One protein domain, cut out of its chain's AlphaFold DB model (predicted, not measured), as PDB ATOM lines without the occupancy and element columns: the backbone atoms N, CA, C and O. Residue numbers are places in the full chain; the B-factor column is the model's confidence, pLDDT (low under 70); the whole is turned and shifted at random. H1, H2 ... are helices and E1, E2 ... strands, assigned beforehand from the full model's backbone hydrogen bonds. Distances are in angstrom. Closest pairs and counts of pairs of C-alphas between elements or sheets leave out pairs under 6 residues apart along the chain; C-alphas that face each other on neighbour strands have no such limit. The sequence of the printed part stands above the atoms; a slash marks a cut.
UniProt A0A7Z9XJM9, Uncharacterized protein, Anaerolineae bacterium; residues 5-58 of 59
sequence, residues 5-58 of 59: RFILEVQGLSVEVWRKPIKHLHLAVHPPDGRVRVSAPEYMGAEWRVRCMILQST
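What this domain is: This is residues 5 to 58 of the 59 residues of an uncharacterized protein of Anaerolineae bacterium (UniProt A0A7Z9XJM9). What does one see first? One strongly twisted sheet of four strands has helix H1 slanting over one face, while the other face is bare. Two hairpins, E1 with E2 and E3 with E4, are side by side in it, E2 next to E4. What are its parts and size? The printed part has 54 residues with four named strands and one named helix, in the order E1, E2, E3, E4, H1; the sheet runs E1 E2 E4 E3 and is mixed, and the class is mixed, helices and strands. It is compact, with a radius of gyration of the C-alphas of 10.3 A, and elongated, spanning 29 by 18 by 15 A.

Where its parts are: Where are the strands? E1 is residues 5 to 10, 15.8 A long, from C-alpha 5 at (22.339, 73.340, 11.560); E2 is residues 13 to 20, 21.6 A. E3 is residues 26 to 30, 13.2 A, and E4 residues 35 to 41, 19.7 A. Where is the helix? H1 is residues 46 to 57, 16.5 A, ending at C-alpha 57 at (29.593, 73.512, -9.536).

How they stand to each other: How do the strands pair? E1 and E2 are antiparallel at 148 degrees, with N 8 and O 15 2.8 A apart, within hydrogen-bond range. E2 and E4 are parallel at 24 degrees, with N 16 and O 36 within range at 2.7 A. E4 and E3 are antiparallel at 175 degrees, with N 28 and O 37 within range at 2.8 A. Where is H1? In two layers, a helix on one face of a sheet, it has a height over the sheet of 9.0 A, is over E2 and only just over E4, with 3 C-alphas falling on E4, and runs slantwise to the strands, at 46 degrees to E2 on the local plane. Its closest C-alphas to E4 are those of Ala 46 and Ala 40, 5.7 A apart. In H1 every O i to N i+4 pair is within hydrogen-bond range.

The domain as a whole: How far does it reach? The two C-alphas farthest apart, those of Pro 32 and Tyr 43, are 31.4 A apart. Are there cuts or long links? The printed part has no cut, and the four links are tight. Where is confidence low? In this predicted model pLDDT is under 70 at residue 11, residues 30 to 34 and residues 43 to 58.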
ATOM      1  N   ARG A   5      22.260  74.461  12.498       81.62
ATOM      2  CA  ARG A   5      22.339  73.340  11.560       81.62
ATOM      3  C   ARG A   5      20.978  73.138  10.930       81.62
ATOM      4  O   ARG A   5      20.010  72.881  11.638       81.62
ATOM      5  N   PHE A   6      20.934  73.199   9.609       80.56
ATOM      6  CA  PHE A   6      19.726  72.931   8.846       80.56
ATOM      7  C   PHE A   6      20.056  72.135   7.589       80.56
ATOM      8  O   PHE A   6      21.170  72.194   7.061       80.56
ATOM      9  N   ILE A   7      19.077  71.361   7.136       81.44
ATOM     10  CA  ILE A   7      19.160  70.588   5.902       81.44
ATOM     11  C   ILE A   7      18.356  71.346   4.853       81.44
ATOM     12  O   ILE A   7      17.236  71.780   5.118       81.44
ATOM     13  N   LEU A   8      18.949  71.535   3.684       79.56
ATOM     14  CA  LEU A   8      18.332  72.182   2.543       79.56
ATOM     15  C   LEU A   8      18.295  71.182   1.392       79.56
ATOM     16  O   LEU A   8      19.311  70.579   1.065       79.56
ATOM     17  N   GLU A   9      17.141  71.015   0.762       76.12
ATOM     18  CA  GLU A   9      17.024  70.174  -0.424       76.12
ATOM     19  C   GLU A   9      17.218  71.046  -1.670       76.12
ATOM     20  O   GLU A   9      16.501  72.029  -1.871       76.12
ATOM     21  N   VAL A  10      18.227  70.740  -2.486       73.00
ATOM     22  CA  VAL A  10      18.559  71.518  -3.691       73.00
ATOM     23  C   VAL A  10      18.650  70.565  -4.873       73.00
ATOM     24  O   VAL A  10      19.546  69.735  -4.919       73.00
ATOM     25  N   GLN A  11      17.717  70.663  -5.824       67.94
ATOM     26  CA  GLN A  11      17.624  69.744  -6.975       67.94
ATOM     27  C   GLN A  11      17.594  68.242  -6.595       67.94
ATOM     28  O   GLN A  11      18.138  67.408  -7.309       67.94
ATOM     29  N   GLY A  12      16.973  67.887  -5.462       73.50
ATOM     30  CA  GLY A  12      16.932  66.503  -4.960       73.50
ATOM     31  C   GLY A  12      18.201  66.055  -4.220       73.50
ATOM     32  O   GLY A  12      18.301  64.901  -3.812       73.50
ATOM     33  N   LEU A  13      19.162  66.959  -4.020       75.25
ATOM     34  CA  LEU A  13      20.368  66.739  -3.227       75.25
ATOM     35  C   LEU A  13      20.130  67.224  -1.796       75.25
ATOM     36  O   LEU A  13      19.690  68.356  -1.579       75.25
ATOM     37  N   SER A  14      20.444  66.381  -0.814       77.25
ATOM     38  CA  SER A  14      20.370  66.744   0.604       77.25
ATOM     39  C   SER A  14      21.618  67.527   1.014       77.25
ATOM     40  O   SER A  14      22.722  66.982   1.078       77.25
ATOM     41  N   VAL A  15      21.447  68.815   1.308       80.38
ATOM     42  CA  VAL A  15      22.537  69.729   1.658       80.38
ATOM     43  C   VAL A  15      22.515  70.040   3.150       80.38
ATOM     44  O   VAL A  15      21.615  70.702   3.648       80.38
ATOM     45  N   GLU A  16      23.536  69.609   3.881       83.00
ATOM     46  CA  GLU A  16      23.743  69.971   5.281       83.00
ATOM     47  C   GLU A  16      24.477  71.312   5.385       83.00
ATOM     48  O   GLU A  16      25.674  71.405   5.092       83.00
ATOM     49  N   VAL A  17      23.793  72.345   5.874       81.50
ATOM     50  CA  VAL A  17      24.394  73.659   6.116       81.50
ATOM     51  C   VAL A  17      24.676  73.840   7.602       81.50
ATOM     52  O   VAL A  17      23.807  73.680   8.457       81.50
ATOM     53  N   TRP A  18      25.924  74.183   7.902       82.81
ATOM     54  CA  TRP A  18      26.433  74.430   9.241       82.81
ATOM     55  C   TRP A  18      26.832  75.898   9.335       82.81
ATOM     56  O   TRP A  18      27.835  76.313   8.746       82.81
ATOM     57  N   ARG A  19      26.077  76.695  10.092       80.88
ATOM     58  CA  ARG A  19      26.486  78.063  10.404       80.88
ATOM     59  C   ARG A  19      27.494  78.029  11.537       80.88
ATOM     60  O   ARG A  19      27.201  77.558  12.632       80.88
ATOM     61  N   LYS A  20      28.706  78.484  11.251       80.81
ATOM     62  CA  LYS A  20      29.804  78.566  12.213       80.81
ATOM     63  C   LYS A  20      30.445  79.945  12.117       80.81
ATOM     64  O   LYS A  20      30.484  80.502  11.023       80.81
ATOM     65  N   PRO A  21      31.050  80.474  13.187       74.19
ATOM     66  CA  PRO A  21      31.854  81.692  13.122       74.19
ATOM     67  C   PRO A  21      33.225  81.411  12.472       74.19
ATOM     68  O   PRO A  21      34.272  81.525  13.103       74.19
ATOM     69  N   ILE A  22      33.230  80.981  11.208       75.19
ATOM     70  CA  ILE A  22      34.435  80.692  10.417       75.19
ATOM     71  C   ILE A  22      34.727  81.829   9.439       75.19
ATOM     72  O   ILE A  22      33.812  82.470   8.927       75.19
ATOM     73  N   LYS A  23      36.011  82.069   9.151       72.00
ATOM     74  CA  LYS A  23      36.420  83.106   8.190       72.00
ATOM     75  C   LYS A  23      36.099  82.722   6.745       72.00
ATOM     76  O   LYS A  23      35.678  83.583   5.981       72.00
ATOM     77  N   HIS A  24      36.301  81.457   6.372       74.62
ATOM     78  CA  HIS A  24      36.150  80.974   4.996       74.62
ATOM     79  C   HIS A  24      35.042  79.923   4.906       74.62
ATOM     80  O   HIS A  24      34.921  79.071   5.784       74.62
ATOM     81  N   LEU A  25      34.248  79.981   3.837       74.19
ATOM     82  CA  LEU A  25      33.207  78.998   3.545       74.19
ATOM     83  C   LEU A  25      33.861  77.705   3.038       74.19
ATOM     84  O   LEU A  25      34.657  77.746   2.104       74.19
ATOM     85  N   HIS A  26      33.526  76.571   3.648       78.62
ATOM     86  CA  HIS A  26      34.007  75.252   3.227       78.62
ATOM     87  C   HIS A  26      32.845  74.447   2.647       78.62
ATOM     88  O   HIS A  26      31.853  74.218   3.340       78.62
ATOM     89  N   LEU A  27      32.985  74.012   1.396       73.31
ATOM     90  CA  LEU A  27      32.052  73.142   0.683       73.31
ATOM     91  C   LEU A  27      32.701  71.761   0.530       73.31
ATOM     92  O   LEU A  27      33.797  71.655  -0.013       73.31
ATOM     93  N   ALA A  28      32.024  70.713   0.986       76.25
ATOM     94  CA  ALA A  28      32.387  69.329   0.718       76.25
ATOM     95  C   ALA A  28      31.223  68.653  -0.009       76.25
ATOM     96  O   ALA A  28      30.118  68.580   0.525       76.25
ATOM     97  N   VAL A  29      31.460  68.181  -1.231       71.88
ATOM     98  CA  VAL A  29      30.461  67.469  -2.035       71.88
ATOM     99  C   VAL A  29      30.804  65.987  -2.013       71.88
ATOM    100  O   VAL A  29      31.916  65.603  -2.369       71.88
ATOM    101  N   HIS A  30      29.846  65.157  -1.610       68.19
ATOM    102  CA  HIS A  30      29.918  63.708  -1.731       68.19
ATOM    103  C   HIS A  30      28.992  63.263  -2.873       68.19
ATOM    104  O   HIS A  30      27.809  62.996  -2.640       68.19
ATOM    105  N   PRO A  31      29.524  63.152  -4.106       59.31
ATOM    106  CA  PRO A  31      28.739  62.794  -5.280       59.31
ATOM    107  C   PRO A  31      28.090  61.394  -5.269       59.31
ATOM    108  O   PRO A  31      27.072  61.278  -5.944       59.31
ATOM    109  N   PRO A  32      28.545  60.347  -4.533       65.06
ATOM    110  CA  PRO A  32      27.865  59.046  -4.614       65.06
ATOM    111  C   PRO A  32      26.460  59.017  -3.983       65.06
ATOM    112  O   PRO A  32      25.692  58.124  -4.316       65.06
ATOM    113  N   ASP A  33      26.112  59.970  -3.106       64.06
ATOM    114  CA  ASP A  33      24.793  60.054  -2.435       64.06
ATOM    115  C   ASP A  33      24.154  61.452  -2.571       64.06
ATOM    116  O   ASP A  33      23.119  61.740  -1.981       64.06
ATOM    117  N   GLY A  34      24.799  62.369  -3.300       65.00
ATOM    118  CA  GLY A  34      24.320  63.744  -3.442       65.00
ATOM    119  C   GLY A  34      24.362  64.574  -2.153       65.00
ATOM    120  O   GLY A  34      23.700  65.606  -2.057       65.00
ATOM    121  N   ARG A  35      25.135  64.148  -1.145       70.75
ATOM    122  CA  ARG A  35      25.259  64.880   0.119       70.75
ATOM    123  C   ARG A  35      26.250  66.013  -0.027       70.75
ATOM    124  O   ARG A  35      27.435  65.795  -0.277       70.75
ATOM    125  N   VAL A  36      25.776  67.231   0.183       76.56
ATOM    126  CA  VAL A  36      26.621  68.423   0.162       76.56
ATOM    127  C   VAL A  36      26.696  68.973   1.572       76.56
ATOM    128  O   VAL A  36      25.676  69.219   2.201       76.56
ATOM    129  N   ARG A  37      27.900  69.183   2.092       79.69
ATOM    130  CA  ARG A  37      28.105  69.777   3.410       79.69
ATOM    131  C   ARG A  37      28.735  71.148   3.242       79.69
ATOM    132  O   ARG A  37      29.836  71.266   2.707       79.69
ATOM    133  N   VAL A  38      28.043  72.184   3.704       79.62
ATOM    134  CA  VAL A  38      28.524  73.566   3.641       79.62
ATOM    135  C   VAL A  38      28.707  74.107   5.038       79.62
ATOM    136  O   VAL A  38      27.771  74.146   5.826       79.62
ATOM    137  N   SER A  39      29.910  74.573   5.340       81.06
ATOM    138  CA  SER A  39      30.152  75.403   6.511       81.06
ATOM    139  C   SER A  39      30.162  76.860   6.071       81.06
ATOM    140  O   SER A  39      30.999  77.235   5.251       81.06
ATOM    141  N   ALA A  40      29.248  77.667   6.602       75.00
ATOM    142  CA  ALA A  40      29.089  79.070   6.240       75.00
ATOM    143  C   ALA A  40      29.199  79.991   7.471       75.00
ATOM    144  O   ALA A  40      28.786  79.596   8.564       75.00
ATOM    145  N   PRO A  41      29.736  81.212   7.311       76.44
ATOM    146  CA  PRO A  41      29.762  82.220   8.369       76.44
ATOM    147  C   PRO A  41      28.358  82.652   8.818       76.44
ATOM    148  O   PRO A  41      27.503  82.920   7.979       76.44
ATOM    149  N   GLU A  42      28.135  82.809  10.128       70.00
ATOM    150  CA  GLU A  42      26.859  83.308  10.690       70.00
ATOM    151  C   GLU A  42      26.502  84.736  10.244       70.00
ATOM    152  O   GLU A  42      25.324  85.062  10.125       70.00
ATOM    153  N   TYR A  43      27.502  85.580   9.968       68.38
ATOM    154  CA  TYR A  43      27.300  86.987   9.599       68.38
ATOM    155  C   TYR A  43      26.882  87.191   8.133       68.38
ATOM    156  O   TYR A  43      26.600  88.315   7.725       68.38
ATOM    157  N   MET A  44      26.871  86.131   7.319       62.53
ATOM    158  CA  MET A  44      26.586  86.200   5.887       62.53
ATOM    159  C   MET A  44      25.385  85.305   5.570       62.53
ATOM    160  O   MET A  44      25.302  84.192   6.079       62.53
ATOM    161  N   GLY A  45      24.452  85.769   4.729       63.84
ATOM    162  CA  GLY A  45      23.263  85.010   4.321       63.84
ATOM    163  C   GLY A  45      23.623  83.679   3.649       63.84
ATOM    164  O   GLY A  45      23.782  83.611   2.431       63.84
ATOM    165  N   ALA A  46      23.782  82.630   4.458       62.94
ATOM    166  CA  ALA A  46      24.320  81.336   4.052       62.94
ATOM    167  C   ALA A  46      23.444  80.633   3.008       62.94
ATOM    168  O   ALA A  46      23.968  79.964   2.124       62.94
ATOM    169  N   GLU A  47      22.125  80.831   3.069       67.81
ATOM    170  CA  GLU A  47      21.165  80.200   2.160       67.81
ATOM    171  C   GLU A  47      21.463  80.494   0.683       67.81
ATOM    172  O   GLU A  47      21.652  79.566  -0.104       67.81
ATOM    173  N   TRP A  48      21.521  81.775   0.300       62.06
ATOM    174  CA  TRP A  48      21.674  82.157  -1.107       62.06
ATOM    175  C   TRP A  48      23.010  81.681  -1.679       62.06
ATOM    176  O   TRP A  48      23.070  81.178  -2.800       62.06
ATOM    177  N   ARG A  49      24.089  81.773  -0.890       67.69
ATOM    178  CA  ARG A  49      25.412  81.320  -1.332       67.69
ATOM    179  C   ARG A  49      25.502  79.812  -1.474       67.69
ATOM    180  O   ARG A  49      26.094  79.370  -2.449       67.69
ATOM    181  N   VAL A  50      24.906  79.042  -0.563       69.19
ATOM    182  CA  VAL A  50      24.844  77.580  -0.692       69.19
ATOM    183  C   VAL A  50      24.159  77.212  -2.008       69.19
ATOM    184  O   VAL A  50      24.744  76.483  -2.804       69.19
ATOM    185  N   ARG A  51      22.982  77.789  -2.296       66.25
ATOM    186  CA  ARG A  51      22.251  77.533  -3.550       66.25
ATOM    187  C   ARG A  51      23.059  77.923  -4.790       66.25
ATOM    188  O   ARG A  51      23.193  77.108  -5.697       66.25
ATOM    189  N   CYS A  52      23.636  79.127  -4.821       62.12
ATOM    190  CA  CYS A  52      24.471  79.567  -5.942       62.12
ATOM    191  C   CYS A  52      25.672  78.646  -6.162       62.12
ATOM    192  O   CYS A  52      25.988  78.330  -7.299       62.12
ATOM    193  N   MET A  53      26.341  78.202  -5.099       64.50
ATOM    194  CA  MET A  53      27.564  77.408  -5.223       64.50
ATOM    195  C   MET A  53      27.294  76.009  -5.784       64.50
ATOM    196  O   MET A  53      28.096  75.500  -6.560       64.50
ATOM    197  N   ILE A  54      26.145  75.418  -5.444       66.94
ATOM    198  CA  ILE A  54      25.716  74.132  -6.007       66.94
ATOM    199  C   ILE A  54      25.376  74.305  -7.495       66.94
ATOM    200  O   ILE A  54      25.864  73.541  -8.318       66.94
ATOM    201  N   LEU A  55      24.642  75.365  -7.857       64.31
ATOM    202  CA  LEU A  55      24.316  75.677  -9.257       64.31
ATOM    203  C   LEU A  55      25.552  76.006 -10.115       64.31
ATOM    204  O   LEU A  55      25.529  75.783 -11.317       64.31
ATOM    205  N   GLN A  56      26.616  76.548  -9.518       55.69
ATOM    206  CA  GLN A  56      27.855  76.906 -10.222       55.69
ATOM    207  C   GLN A  56      28.835  75.727 -10.347       55.69
ATOM    208  O   GLN A  56      29.693  75.754 -11.220       55.69
ATOM    209  N   SER A  57      28.740  74.712  -9.476       56.53
ATOM    210  CA  SER A  57      29.593  73.512  -9.536       56.53
ATOM    211  C   SER A  57      29.049  72.439 -10.480       56.53
ATOM    212  O   SER A  57      29.780  71.517 -10.837       56.53
ATOM    213  N   THR A  58      27.770  72.529 -10.846       50.72
ATOM    214  CA  THR A  58      27.123  71.705 -11.870       50.72
ATOM    215  C   THR A  58      27.026  72.520 -13.165       50.72
ATOM    216  O   THR A  58      25.934  72.867 -13.604       50.72
TER     217      THR A  58